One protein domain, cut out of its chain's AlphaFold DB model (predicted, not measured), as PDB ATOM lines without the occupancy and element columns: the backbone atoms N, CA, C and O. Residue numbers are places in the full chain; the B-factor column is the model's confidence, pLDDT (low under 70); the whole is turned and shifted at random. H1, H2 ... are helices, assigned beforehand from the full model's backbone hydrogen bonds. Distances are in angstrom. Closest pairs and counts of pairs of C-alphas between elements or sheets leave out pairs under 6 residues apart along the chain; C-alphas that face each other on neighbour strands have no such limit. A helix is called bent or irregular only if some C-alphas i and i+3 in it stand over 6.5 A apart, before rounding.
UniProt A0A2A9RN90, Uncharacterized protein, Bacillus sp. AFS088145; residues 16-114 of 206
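This is residues 16 to 114 of the 206 residues of an uncharacterized protein of Bacillus sp. AFS088145 (UniProt A0A2A9RN90). The model is a flat triangle of helices: H2 and H3 meet near their ends as a V, and the long arm H4a runs across between the V's open ends as the base, with H1 packed along it. The last part of the bent helix H4, residues 107 to 114, sticks out past one end of the base. The printed part has 99 residues, with four named helices in the order H1, H2, H3, H4 and no named strand; the class is all helix. It is only just loose, close to compact, with a radius of gyration of the C-alphas of 15.4 A, and spans 50 by 36 by 18 A.

H1, residues 16 to 34, has a kink of 40 degrees near residue 23 and is irregular, with C-alphas 21 and 24 7.1 A apart. H2, residues 37 to 53, is close to H1 but not clearly touching: the closest C-alphas, of Ile 32 and Val 40, are 6.4 A apart, and the lines are about perpendicular at 79 degrees. H3, residues 57 to 77, has a kink of 49 degrees near residue 64 and is irregular, with C-alphas 62 and 65 7.2 A apart. H2 and H3 touch, about perpendicular at 74 degrees, closest at the C-alphas of Ser 51 and Pro 58, 5.4 A apart. H4, residues 81 to 114, was assigned as one helix by its hydrogen bonds but is bent, with C-alphas 104 and 107 7.0 A apart; its arms H4a, residues 81 to 104, and H4b, residues 107 to 114, stand at a steep tilt of 58 degrees. H1, H3 and H4a form an up-and-down bundle, each running against the one before it in the chain. H1 and H3 only just touch, with 3 pairs of C-alphas within 8 A, closest at Pro 24 and Tyr 66, 6.6 A. H3 and H4a are a hairpin, closest at the C-alphas of Phe 70 and Ser 84, 5.7 A, at a steep tilt of 44 degrees, opposite ways. Residues 21 to 29 of H1 touch H4a at a shallow tilt of 31 degrees, the same way; the closest C-alphas, of Phe 25 and Thr 91, are 5.8 A apart. H2 and H4a only just touch, with 3 pairs within 8 A, closest at the C-alphas of Ile 41 and Phe 99, 6.7 A. Every O i to N i+4 pair is within hydrogen-bond range in H4a and H4b, against 13 of 15 in H1, 12 of 13 in H2 and 15 of 17 in H3.

H1 begins at C-alpha 16, (29.578, -7.846, -8.204), and is 26.5 A long from first to last C-alpha; H2 is 25.3 A, H3 29.2 A, H4a 35.2 A and H4b 10.5 A. H4b ends at C-alpha 114, (34.185, 26.796, 13.897).

The two C-alphas farthest apart, of Lys 78 and Tyr 114, are 50.2 A apart. The printed part has no cut, and its three links are tight. Residue 16 alone has a pLDDT under 70.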
ATOM      1  N   ARG A  16      29.031  -7.165  -9.390       66.00
ATOM      2  CA  ARG A  16      29.578  -7.846  -8.204       66.00
ATOM      3  C   ARG A  16      31.093  -7.675  -8.046       66.00
ATOM      4  O   ARG A  16      31.550  -7.402  -6.941       66.00
ATOM      5  N   PHE A  17      31.864  -7.778  -9.127       73.19
ATOM      6  CA  PHE A  17      33.316  -7.594  -9.065       73.19
ATOM      7  C   PHE A  17      33.698  -6.128  -8.866       73.19
ATOM      8  O   PHE A  17      34.619  -5.847  -8.111       73.19
ATOM      9  N   PHE A  18      32.941  -5.190  -9.444       75.19
ATOM     10  CA  PHE A  18      33.141  -3.759  -9.192       75.19
ATOM     11  C   PHE A  18      33.028  -3.409  -7.699       75.19
ATOM     12  O   PHE A  18      33.860  -2.680  -7.157       75.19
ATOM     13  N   ILE A  19      32.035  -3.981  -7.010       80.94
ATOM     14  CA  ILE A  19      31.887  -3.817  -5.559       80.94
ATOM     15  C   ILE A  19      33.125  -4.373  -4.847       80.94
ATOM     16  O   ILE A  19      33.757  -3.644  -4.093       80.94
ATOM     17  N   LEU A  20      33.542  -5.608  -5.137       86.88
ATOM     18  CA  LEU A  20      34.706  -6.217  -4.479       86.88
ATOM     19  C   LEU A  20      36.010  -5.433  -4.697       86.88
ATOM     20  O   LEU A  20      36.805  -5.319  -3.766       86.88
ATOM     21  N   TYR A  21      36.234  -4.852  -5.877       88.19
ATOM     22  CA  TYR A  21      37.427  -4.037  -6.127       88.19
ATOM     23  C   TYR A  21      37.403  -2.683  -5.407       88.19
ATOM     24  O   TYR A  21      38.463  -2.138  -5.114       88.19
ATOM     25  N   SER A  22      36.220  -2.144  -5.096       89.56
ATOM     26  CA  SER A  22      36.084  -0.856  -4.399       89.56
ATOM     27  C   SER A  22      36.106  -0.971  -2.872       89.56
ATOM     28  O   SER A  22      36.352   0.029  -2.198       89.56
ATOM     29  N   VAL A  23      35.919  -2.172  -2.308       92.50
ATOM     30  CA  VAL A  23      35.901  -2.405  -0.851       92.50
ATOM     31  C   VAL A  23      37.123  -1.814  -0.127       92.50
ATOM     32  O   VAL A  23      36.907  -1.067   0.828       92.50
ATOM     33  N   PRO A  24      38.384  -2.051  -0.548       93.75
ATOM     34  CA  PRO A  24      39.541  -1.513   0.171       93.75
ATOM     35  C   PRO A  24      39.558   0.013   0.199       93.75
ATOM     36  O   PRO A  24      39.842   0.608   1.237       93.75
ATOM     37  N   PHE A  25      39.202   0.653  -0.917       94.38
ATOM     38  CA  PHE A  25      39.083   2.106  -0.994       94.38
ATOM     39  C   PHE A  25      38.008   2.625  -0.032       94.38
ATOM     40  O   PHE A  25      38.282   3.510   0.776       94.38
ATOM     41  N   LEU A  26      36.806   2.043  -0.071       94.25
ATOM     42  CA  LEU A  26      35.677   2.470   0.761       94.25
ATOM     43  C   LEU A  26      35.964   2.305   2.256       94.25
ATOM     44  O   LEU A  26      35.703   3.225   3.030       94.25
ATOM     45  N   ILE A  27      36.543   1.168   2.658       94.19
ATOM     46  CA  ILE A  27      36.963   0.928   4.046       94.19
ATOM     47  C   ILE A  27      37.985   1.980   4.475       94.19
ATOM     48  O   ILE A  27      37.881   2.533   5.564       94.19
ATOM     49  N   SER A  28      38.945   2.301   3.614       93.88
ATOM     50  CA  SER A  28      40.000   3.265   3.934       93.88
ATOM     51  C   SER A  28      39.456   4.680   4.089       93.88
ATOM     52  O   SER A  28      39.795   5.366   5.049       93.88
ATOM     53  N   VAL A  29      38.547   5.102   3.205       93.38
ATOM     54  CA  VAL A  29      37.839   6.382   3.340       93.38
ATOM     55  C   VAL A  29      37.045   6.425   4.645       93.38
ATOM     56  O   VAL A  29      37.126   7.413   5.372       93.38
ATOM     57  N   LEU A  30      36.329   5.352   4.993       94.06
ATOM     58  CA  LEU A  30      35.593   5.267   6.255       94.06
ATOM     59  C   LEU A  30      36.526   5.397   7.470       94.06
ATOM     60  O   LEU A  30      36.251   6.187   8.373       94.06
ATOM     61  N   LEU A  31      37.652   4.681   7.475       91.69
ATOM     62  CA  LEU A  31      38.655   4.764   8.539       91.69
ATOM     63  C   LEU A  31      39.246   6.176   8.662       91.69
ATOM     64  O   LEU A  31      39.429   6.660   9.780       91.69
ATOM     65  N   ILE A  32      39.480   6.877   7.547       91.12
ATOM     66  CA  ILE A  32      39.941   8.275   7.561       91.12
ATOM     67  C   ILE A  32      38.968   9.165   8.348       91.12
ATOM     68  O   ILE A  32      39.401   9.961   9.183       91.12
ATOM     69  N   PHE A  33      37.661   9.011   8.131       87.31
ATOM     70  CA  PHE A  33      36.655   9.791   8.854       87.31
ATOM     71  C   PHE A  33      36.538   9.408  10.334       87.31
ATOM     72  O   PHE A  33      36.332  10.292  11.165       87.31
ATOM     73  N   LEU A  34      36.705   8.128  10.678       89.50
ATOM     74  CA  LEU A  34      36.628   7.654  12.065       89.50
ATOM     75  C   LEU A  34      37.828   8.090  12.925       89.50
ATOM     76  O   LEU A  34      37.673   8.291  14.126       89.50
ATOM     77  N   THR A  35      39.013   8.256  12.329       85.06
ATOM     78  CA  THR A  35      40.277   8.458  13.072       85.06
ATOM     79  C   THR A  35      40.736   9.925  13.153       85.06
ATOM     80  O   THR A  35      41.777  10.204  13.745       85.06
ATOM     81  N   ASP A  36      39.944  10.866  12.624       85.31
ATOM     82  CA  ASP A  36      40.281  12.274  12.324       85.31
ATOM     83  C   ASP A  36      41.116  12.436  11.032       85.31
ATOM     84  O   ASP A  36      42.307  12.107  11.022       85.31
ATOM     85  N   PRO A  37      40.547  13.031   9.961       86.62
ATOM     86  CA  PRO A  37      41.235  13.200   8.682       86.62
ATOM     87  C   PRO A  37      42.586  13.914   8.777       86.62
ATOM     88  O   PRO A  37      43.506  13.582   8.031       86.62
ATOM     89  N   LEU A  38      42.742  14.867   9.706       84.56
ATOM     90  CA  LEU A  38      44.017  15.572   9.857       84.56
ATOM     91  C   LEU A  38      45.116  14.681  10.423       84.56
ATOM     92  O   LEU A  38      46.261  14.816  10.004       84.56
ATOM     93  N   LYS A  39      44.783  13.787  11.360       85.12
ATOM     94  CA  LYS A  39      45.755  12.841  11.926       85.12
ATOM     95  C   LYS A  39      46.248  11.884  10.861       85.12
ATOM     96  O   LYS A  39      47.441  11.608  10.793       85.12
ATOM     97  N   VAL A  40      45.344  11.424   9.999       87.94
ATOM     98  CA  VAL A  40      45.724  10.537   8.899       87.94
ATOM     99  C   VAL A  40      46.584  11.267   7.868       87.94
ATOM    100  O   VAL A  40      47.579  10.707   7.423       87.94
ATOM    101  N   ILE A  41      46.266  12.523   7.529       85.88
ATOM    102  CA  ILE A  41      47.121  13.349   6.659       85.88
ATOM    103  C   ILE A  41      48.516  13.545   7.269       85.88
ATOM    104  O   ILE A  41      49.513  13.421   6.559       85.88
ATOM    105  N   ASP A  42      48.596  13.848   8.565       85.38
ATOM    106  CA  ASP A  42      49.863  14.039   9.278       85.38
ATOM    107  C   ASP A  42      50.720  12.767   9.233       85.38
ATOM    108  O   ASP A  42      51.871  12.807   8.801       85.38
ATOM    109  N   LEU A  43      50.119  11.615   9.542       86.44
ATOM    110  CA  LEU A  43      50.773  10.308   9.465       86.44
ATOM    111  C   LEU A  43      51.203   9.955   8.034       86.44
ATOM    112  O   LEU A  43      52.303   9.441   7.827       86.44
ATOM    113  N   PHE A  44      50.371  10.253   7.033       87.00
ATOM    114  CA  PHE A  44      50.700  10.034   5.624       87.00
ATOM    115  C   PHE A  44      51.918  10.862   5.199       87.00
ATOM    116  O   PHE A  44      52.865  10.318   4.631       87.00
ATOM    117  N   ASN A  45      51.950  12.153   5.538       85.31
ATOM    118  CA  ASN A  45      53.073  13.035   5.220       85.31
ATOM    119  C   ASN A  45      54.361  12.622   5.950       85.31
ATOM    120  O   ASN A  45      55.429  12.599   5.338       85.31
ATOM    121  N   GLN A  46      54.269  12.222   7.222       85.69
ATOM    122  CA  GLN A  46      55.401  11.654   7.965       85.69
ATOM    123  C   GLN A  46      55.920  10.367   7.311       85.69
ATOM    124  O   GLN A  46      57.128  10.186   7.168       85.69
ATOM    125  N   THR A  47      55.019   9.495   6.854       88.56
ATOM    126  CA  THR A  47      55.378   8.254   6.151       88.56
ATOM    127  C   THR A  47      56.097   8.548   4.835       88.56
ATOM    128  O   THR A  47      57.115   7.916   4.545       88.56
ATOM    129  N   LEU A  48      55.605   9.510   4.044       87.88
ATOM    130  CA  LEU A  48      56.266   9.946   2.810       87.88
ATOM    131  C   LEU A  48      57.672  10.480   3.092       87.88
ATOM    132  O   LEU A  48      58.618  10.091   2.412       87.88
ATOM    133  N   TYR A  49      57.818  11.317   4.121       86.81
ATOM    134  CA  TYR A  49      59.111  11.862   4.524       86.81
ATOM    135  C   TYR A  49      60.096  10.758   4.927       86.81
ATOM    136  O   TYR A  49      61.196  10.683   4.384       86.81
ATOM    137  N   LEU A  50      59.688   9.846   5.817       87.94
ATOM    138  CA  LEU A  50      60.519   8.708   6.225       87.94
ATOM    139  C   LEU A  50      60.894   7.824   5.033       87.94
ATOM    140  O   LEU A  50      62.009   7.313   4.955       87.94
ATOM    141  N   SER A  51      59.994   7.678   4.067       90.06
ATOM    142  CA  SER A  51      60.236   6.855   2.885       90.06
ATOM    143  C   SER A  51      61.378   7.354   2.007       90.06
ATOM    144  O   SER A  51      62.002   6.533   1.341       90.06
ATOM    145  N   VAL A  52      61.710   8.647   2.045       88.44
ATOM    146  CA  VAL A  52      62.892   9.188   1.354       88.44
ATOM    147  C   VAL A  52      64.184   8.591   1.924       88.44
ATOM    148  O   VAL A  52      65.083   8.240   1.166       88.44
ATOM    149  N   PHE A  53      64.266   8.417   3.246       90.94
ATOM    150  CA  PHE A  53      65.461   7.890   3.919       90.94
ATOM    151  C   PHE A  53      65.544   6.362   3.893       90.94
ATOM    152  O   PHE A  53      66.636   5.803   3.879       90.94
ATOM    153  N   TYR A  54      64.397   5.685   3.864       90.50
ATOM    154  CA  TYR A  54      64.299   4.223   3.928       90.50
ATOM    155  C   TYR A  54      63.923   3.580   2.584       90.50
ATOM    156  O   TYR A  54      63.297   2.521   2.562       90.50
ATOM    157  N   LEU A  55      64.271   4.218   1.458       89.62
ATOM    158  CA  LEU A  55      64.073   3.685   0.098       89.62
ATOM    159  C   LEU A  55      62.635   3.198  -0.182       89.62
ATOM    160  O   LEU A  55      62.420   2.180  -0.834       89.62
ATOM    161  N   GLY A  56      61.627   3.903   0.333       85.94
ATOM    162  CA  GLY A  56      60.219   3.567   0.105       85.94
ATOM    163  C   GLY A  56      59.639   2.460   0.992       85.94
ATOM    164  O   GLY A  56      58.448   2.171   0.869       85.94
ATOM    165  N   LEU A  57      60.411   1.862   1.908       89.31
ATOM    166  CA  LEU A  57      59.922   0.792   2.793       89.31
ATOM    167  C   LEU A  57      58.663   1.174   3.600       89.31
ATOM    168  O   LEU A  57      57.715   0.385   3.597       89.31
ATOM    169  N   PRO A  58      58.577   2.358   4.243       90.00
ATOM    170  CA  PRO A  58      57.386   2.739   5.002       90.00
ATOM    171  C   PRO A  58      56.118   2.813   4.139       90.00
ATOM    172  O   PRO A  58      55.070   2.319   4.552       90.00
ATOM    173  N   ILE A  59      56.214   3.352   2.917       88.00
ATOM    174  CA  ILE A  59      55.114   3.329   1.936       88.00
ATOM    175  C   ILE A  59      54.677   1.887   1.651       88.00
ATOM    176  O   ILE A  59      53.483   1.588   1.682       88.00
ATOM    177  N   GLY A  60      55.631   0.981   1.415       87.12
ATOM    178  CA  GLY A  60      55.344  -0.433   1.173       87.12
ATOM    179  C   GLY A  60      54.566  -1.088   2.317       87.12
ATOM    180  O   GLY A  60      53.588  -1.792   2.067       87.12
ATOM    181  N   ILE A  61      54.941  -0.800   3.567       89.88
ATOM    182  CA  ILE A  61      54.259  -1.313   4.767       89.88
ATOM    183  C   ILE A  61      52.820  -0.791   4.849       89.88
ATOM    184  O   ILE A  61      51.900  -1.574   5.083       89.88
ATOM    185  N   VAL A  62      52.600   0.505   4.605       89.88
ATOM    186  CA  VAL A  62      51.254   1.108   4.632       89.88
ATOM    187  C   VAL A  62      50.332   0.489   3.582       89.88
ATOM    188  O   VAL A  62      49.145   0.290   3.849       89.88
ATOM    189  N   PHE A  63      50.858   0.145   2.404       90.69
ATOM    190  CA  PHE A  63      50.059  -0.443   1.327       90.69
ATOM    191  C   PHE A  63      49.970  -1.979   1.359       90.69
ATOM    192  O   PHE A  63      49.211  -2.569   0.584       90.69
ATOM    193  N   LEU A  64      50.664  -2.637   2.288       92.94
ATOM    194  CA  LEU A  64      50.679  -4.094   2.427       92.94
ATOM    195  C   LEU A  64      49.282  -4.710   2.647       92.94
ATOM    196  O   LEU A  64      48.984  -5.713   1.991       92.94
ATOM    197  N   PRO A  65      48.374  -4.124   3.459       93.25
ATOM    198  CA  PRO A  65      47.008  -4.638   3.597       93.25
ATOM    199  C   PRO A  65      46.230  -4.662   2.274       93.25
ATOM    200  O   PRO A  65      45.473  -5.599   2.013       93.25
ATOM    201  N   TYR A  66      46.444  -3.670   1.405       93.88
ATOM    202  CA  TYR A  66      45.801  -3.605   0.092       93.88
ATOM    203  C   TYR A  66      46.370  -4.669  -0.837       93.88
ATOM    204  O   TYR A  66      45.610  -5.382  -1.491       93.88
ATOM    205  N   TYR A  67      47.697  -4.821  -0.856       92.44
ATOM    206  CA  TYR A  67      48.346  -5.894  -1.603       92.44
ATOM    207  C   TYR A  67      47.803  -7.266  -1.182       92.44
ATOM    208  O   TYR A  67      47.388  -8.048  -2.036       92.44
ATOM    209  N   GLY A  68      47.708  -7.521   0.128       94.06
ATOM    210  CA  GLY A  68      47.126  -8.744   0.676       94.06
ATOM    211  C   GLY A  68      45.684  -8.968   0.218       94.06
ATOM    212  O   GLY A  68      45.349 -10.060  -0.237       94.06
ATOM    213  N   TYR A  69      44.841  -7.934   0.252       94.19
ATOM    214  CA  TYR A  69      43.461  -8.026  -0.222       94.19
ATOM    215  C   TYR A  69      43.368  -8.422  -1.703       94.19
ATOM    216  O   TYR A  69      42.684  -9.391  -2.042       94.19
ATOM    217  N   PHE A  70      44.066  -7.710  -2.593       93.19
ATOM    218  CA  PHE A  70      44.005  -7.992  -4.032       93.19
ATOM    219  C   PHE A  70      44.671  -9.326  -4.389       93.19
ATOM    220  O   PHE A  70      44.190 -10.014  -5.288       93.19
ATOM    221  N   TYR A  71      45.699  -9.746  -3.649       92.56
ATOM    222  CA  TYR A  71      46.289 -11.079  -3.770       92.56
ATOM    223  C   TYR A  71      45.284 -12.188  -3.420       92.56
ATOM    224  O   TYR A  71      45.141 -13.163  -4.162       92.56
ATOM    225  N   LEU A  72      44.539 -12.044  -2.318       91.88
ATOM    226  CA  LEU A  72      43.500 -13.006  -1.944       91.88
ATOM    227  C   LEU A  72      42.367 -13.018  -2.972       91.88
ATOM    228  O   LEU A  72      41.915 -14.090  -3.370       91.88
ATOM    229  N   LEU A  73      41.947 -11.849  -3.454       89.44
ATOM    230  CA  LEU A  73      40.912 -11.738  -4.480       89.44
ATOM    231  C   LEU A  73      41.345 -12.447  -5.774       89.44
ATOM    232  O   LEU A  73      40.580 -13.247  -6.317       89.44
ATOM    233  N   GLN A  74      42.594 -12.247  -6.204       89.94
ATOM    234  CA  GLN A  74      43.196 -12.969  -7.326       89.94
ATOM    235  C   GLN A  74      43.127 -14.490  -7.116       89.94
ATOM    236  O   GLN A  74      42.676 -15.219  -8.002       89.94
ATOM    237  N   LYS A  75      43.543 -14.967  -5.938       89.38
ATOM    238  CA  LYS A  75      43.629 -16.397  -5.612       89.38
ATOM    239  C   LYS A  75      42.258 -17.074  -5.520       89.38
ATOM    240  O   LYS A  75      42.085 -18.157  -6.072       89.38
ATOM    241  N   TYR A  76      41.291 -16.457  -4.845       88.25
ATOM    242  CA  TYR A  76      39.979 -17.067  -4.594       88.25
ATOM    243  C   TYR A  76      39.028 -16.969  -5.783       88.25
ATOM    244  O   TYR A  76      38.289 -17.913  -6.052       88.25
ATOM    245  N   PHE A  77      39.056 -15.858  -6.519       84.56
ATOM    246  CA  PHE A  77      38.132 -15.624  -7.631       84.56
ATOM    247  C   PHE A  77      38.750 -15.907  -9.005       84.56
ATOM    248  O   PHE A  77      38.100 -15.668 -10.019       84.56
ATOM    249  N   LYS A  78      39.988 -16.426  -9.045       83.00
ATOM    250  CA  LYS A  78      40.742 -16.737 -10.274       83.00
ATOM    251  C   LYS A  78      40.804 -15.551 -11.245       83.00
ATOM    252  O   LYS A  78      40.747 -15.719 -12.462       83.00
ATOM    253  N   VAL A  79      40.898 -14.342 -10.697       80.62
ATOM    254  CA  VAL A  79      41.009 -13.106 -11.477       80.62
ATOM    255  C   VAL A  79      42.407 -13.024 -12.094       80.62
ATOM    256  O   VAL A  79      43.396 -13.422 -11.480       80.62
ATOM    257  N   THR A  80      42.508 -12.485 -13.309       86.12
ATOM    258  CA  THR A  80      43.794 -12.274 -13.982       86.12
ATOM    259  C   THR A  80      44.707 -11.360 -13.160       86.12
ATOM    260  O   THR A  80      44.268 -10.337 -12.629       86.12
ATOM    261  N   TYR A  81      46.002 -11.686 -13.114       86.12
ATOM    262  CA  TYR A  81      47.021 -10.883 -12.426       86.12
ATOM    263  C   TYR A  81      46.969  -9.401 -12.827       86.12
ATOM    264  O   TYR A  81      46.910  -8.530 -11.964       86.12
ATOM    265  N   VAL A  82      46.881  -9.126 -14.135       87.81
ATOM    266  CA  VAL A  82      46.799  -7.765 -14.689       87.81
ATOM    267  C   VAL A  82      45.653  -6.969 -14.058       87.81
ATOM    268  O   VAL A  82      45.874  -5.859 -13.593       87.81
ATOM    269  N   VAL A  83      44.455  -7.552 -13.958       85.00
ATOM    270  CA  VAL A  83      43.273  -6.877 -13.393       85.00
ATOM    271  C   VAL A  83      43.469  -6.558 -11.912       85.00
ATOM    272  O   VAL A  83      43.147  -5.457 -11.469       85.00
ATOM    273  N   SER A  84      44.029  -7.499 -11.150       87.31
ATOM    274  CA  SER A  84      44.259  -7.325  -9.709       87.31
ATOM    275  C   SER A  84      45.293  -6.230  -9.433       87.31
ATOM    276  O   SER A  84      45.082  -5.383  -8.565       87.31
ATOM    277  N   VAL A  85      46.375  -6.193 -10.216       89.19
ATOM    278  CA  VAL A  85      47.406  -5.148 -10.131       89.19
ATOM    279  C   VAL A  85      46.847  -3.787 -10.538       89.19
ATOM    280  O   VAL A  85      47.075  -2.804  -9.835       89.19
ATOM    281  N   THR A  86      46.076  -3.713 -11.627       89.19
ATOM    282  CA  THR A  86      45.427  -2.463 -12.036       89.19
ATOM    283  C   THR A  86      44.504  -1.943 -10.934       89.19
ATOM    284  O   THR A  86      44.598  -0.772 -10.583       89.19
ATOM    285  N   ALA A  87      43.679  -2.800 -10.324       90.69
ATOM    286  CA  ALA A  87      42.774  -2.398  -9.245       90.69
ATOM    287  C   ALA A  87      43.516  -1.903  -7.988       90.69
ATOM    288  O   ALA A  87      43.103  -0.908  -7.382       90.69
ATOM    289  N   LEU A  88      44.637  -2.539  -7.629       92.81
ATOM    290  CA  LEU A  88      45.518  -2.079  -6.552       92.81
ATOM    291  C   LEU A  88      46.059  -0.670  -6.841       92.81
ATOM    292  O   LEU A  88      45.912   0.223  -6.009       92.81
ATOM    293  N   ILE A  89      46.633  -0.453  -8.028       92.06
ATOM    294  CA  ILE A  89      47.188   0.850  -8.429       92.06
ATOM    295  C   ILE A  89      46.093   1.923  -8.434       92.06
ATOM    296  O   ILE A  89      46.283   3.000  -7.872       92.06
ATOM    297  N   THR A  90      44.924   1.626  -9.010       92.19
ATOM    298  CA  THR A  90      43.782   2.549  -9.021       92.19
ATOM    299  C   THR A  90      43.328   2.906  -7.607       92.19
ATOM    300  O   THR A  90      43.040   4.070  -7.344       92.19
ATOM    301  N   THR A  91      43.318   1.946  -6.678       94.12
ATOM    302  CA  THR A  91      42.979   2.190  -5.267       94.12
ATOM    303  C   THR A  91      43.966   3.153  -4.614       94.12
ATOM    304  O   THR A  91      43.548   4.110  -3.966       94.12
ATOM    305  N   ILE A  92      45.268   2.944  -4.818       92.31
ATOM    306  CA  ILE A  92      46.318   3.815  -4.273       92.31
ATOM    307  C   ILE A  92      46.172   5.241  -4.824       92.31
ATOM    308  O   ILE A  92      46.149   6.197  -4.049       92.31
ATOM    309  N   ILE A  93      46.000   5.389  -6.142       93.12
ATOM    310  CA  ILE A  93      45.795   6.696  -6.787       93.12
ATOM    311  C   ILE A  93      44.541   7.384  -6.234       93.12
ATOM    312  O   ILE A  93      44.586   8.567  -5.896       93.12
ATOM    313  N   ALA A  94      43.432   6.652  -6.097       94.38
ATOM    314  CA  ALA A  94      42.189   7.194  -5.559       94.38
ATOM    315  C   ALA A  94      42.356   7.697  -4.115       94.38
ATOM    316  O   ALA A  94      41.854   8.768  -3.781       94.38
ATOM    317  N   LEU A  95      43.099   6.975  -3.271       92.75
ATOM    318  CA  LEU A  95      43.394   7.415  -1.904       92.75
ATOM    319  C   LEU A  95      44.255   8.679  -1.880       92.75
ATOM    320  O   LEU A  95      43.951   9.605  -1.131       92.75
ATOM    321  N   ILE A  96      45.280   8.760  -2.731       91.06
ATOM    322  CA  ILE A  96      46.114   9.965  -2.860       91.06
ATOM    323  C   ILE A  96      45.259  11.174  -3.262       91.06
ATOM    324  O   ILE A  96      45.378  12.240  -2.658       91.06
ATOM    325  N   LEU A  97      44.348  11.011  -4.226       94.00
ATOM    326  CA  LEU A  97      43.424  12.076  -4.626       94.00
ATOM    327  C   LEU A  97      42.515  12.515  -3.474       94.00
ATOM    328  O   LEU A  97      42.318  13.714  -3.280       94.00
ATOM    329  N   VAL A  98      42.007  11.574  -2.672       91.62
ATOM    330  CA  VAL A  98      41.229  11.887  -1.464       91.62
ATOM    331  C   VAL A  98      42.050  12.737  -0.487       91.62
ATOM    332  O   VAL A  98      41.540  13.745   0.004       91.62
ATOM    333  N   PHE A  99      43.322  12.403  -0.251       88.75
ATOM    334  CA  PHE A  99      44.199  13.208   0.609       88.75
ATOM    335  C   PHE A  99      44.397  14.633   0.078       88.75
ATOM    336  O   PHE A  99      44.280  15.584   0.850       88.75
ATOM    337  N   ILE A 100      44.632  14.795  -1.228       88.31
ATOM    338  CA  ILE A 100      44.782  16.113  -1.868       88.31
ATOM    339  C   ILE A 100      43.500  16.941  -1.707       88.31
ATOM    340  O   ILE A 100      43.551  18.109  -1.310       88.31
ATOM    341  N   VAL A 101      42.337  16.338  -1.973       89.94
ATOM    342  CA  VAL A 101      41.038  17.005  -1.811       89.94
ATOM    343  C   VAL A 101      40.835  17.433  -0.362       89.94
ATOM    344  O   VAL A 101      40.447  18.578  -0.122       89.94
ATOM    345  N   PHE A 102      41.129  16.568   0.611       87.75
ATOM    346  CA  PHE A 102      41.020  16.932   2.020       87.75
ATOM    347  C   PHE A 102      41.930  18.100   2.380       87.75
ATOM    348  O   PHE A 102      41.434  19.078   2.930       87.75
ATOM    349  N   GLN A 103      43.219  18.053   2.044       83.50
ATOM    350  CA  GLN A 103      44.156  19.136   2.363       83.50
ATOM    351  C   GLN A 103      43.677  20.492   1.823       83.50
ATOM    352  O   GLN A 103      43.677  21.488   2.548       83.50
ATOM    353  N   ASN A 104      43.173  20.516   0.587       84.88
ATOM    354  CA  ASN A 104      42.704  21.743  -0.057       84.88
ATOM    355  C   ASN A 104      41.366  22.255   0.498       84.88
ATOM    356  O   ASN A 104      41.118  23.461   0.537       84.88
ATOM    357  N   THR A 105      40.479  21.357   0.926       86.50
ATOM    358  CA  THR A 105      39.123  21.721   1.372       86.50
ATOM    359  C   THR A 105      39.008  21.912   2.883       86.50
ATOM    360  O   THR A 105      38.106  22.620   3.343       86.50
ATOM    361  N   TYR A 106      39.934  21.351   3.666       84.06
ATOM    362  CA  TYR A 106      39.842  21.310   5.123       84.06
ATOM    363  C   TYR A 106      39.799  22.705   5.751       84.06
ATOM    364  O   TYR A 106      38.914  22.987   6.559       84.06
ATOM    365  N   LYS A 107      40.704  23.611   5.350       80.31
ATOM    366  CA  LYS A 107      40.771  24.989   5.880       80.31
ATOM    367  C   LYS A 107      39.453  25.744   5.659       80.31
ATOM    368  O   LYS A 107      38.959  26.431   6.556       80.31
ATOM    369  N   SER A 108      38.846  25.559   4.488       84.25
ATOM    370  CA  SER A 108      37.554  26.153   4.131       84.25
ATOM    371  C   SER A 108      36.407  25.582   4.966       84.25
ATOM    372  O   SER A 108      35.593  26.340   5.499       84.25
ATOM    373  N   TYR A 109      36.351  24.257   5.121       85.19
ATOM    374  CA  TYR A 109      35.354  23.590   5.959       85.19
ATOM    375  C   TYR A 109      35.464  24.013   7.432       85.19
ATOM    376  O   TYR A 109      34.461  24.327   8.078       85.19
ATOM    377  N   GLU A 110      36.685  24.074   7.958       82.38
ATOM    378  CA  GLU A 110      36.949  24.448   9.342       82.38
ATOM    379  C   GLU A 110      36.535  25.896   9.627       82.38
ATOM    380  O   GLU A 110      35.890  26.167  10.642       82.38
ATOM    381  N   THR A 111      36.825  26.811   8.699       82.06
ATOM    382  CA  THR A 111      36.405  28.218   8.797       82.06
ATOM    383  C   THR A 111      34.892  28.354   8.897       82.06
ATOM    384  O   THR A 111      34.391  29.070   9.760       82.06
ATOM    385  N   ARG A 112      34.147  27.608   8.079       85.50
ATOM    386  CA  ARG A 112      32.678  27.637   8.103       85.50
ATOM    387  C   ARG A 112      32.081  27.015   9.361       85.50
ATOM    388  O   ARG A 112      31.044  27.479   9.815       85.50
ATOM    389  N   SER A 113      32.723  25.988   9.909       85.88
ATOM    390  CA  SER A 113      32.170  25.217  11.028       85.88
ATOM    391  C   SER A 113      32.484  25.835  12.393       85.88
ATOM    392  O   SER A 113      31.632  25.835  13.274       85.88
ATOM    393  N   TYR A 114      33.696  26.366  12.579       85.00
ATOM    394  CA  TYR A 114      34.185  26.796  13.897       85.00
ATOM    395  C   TYR A 114      34.404  28.306  14.013       85.00
ATOM    396  O   TYR A 114      34.376  28.836  15.123       85.00
TER     397      TYR A 114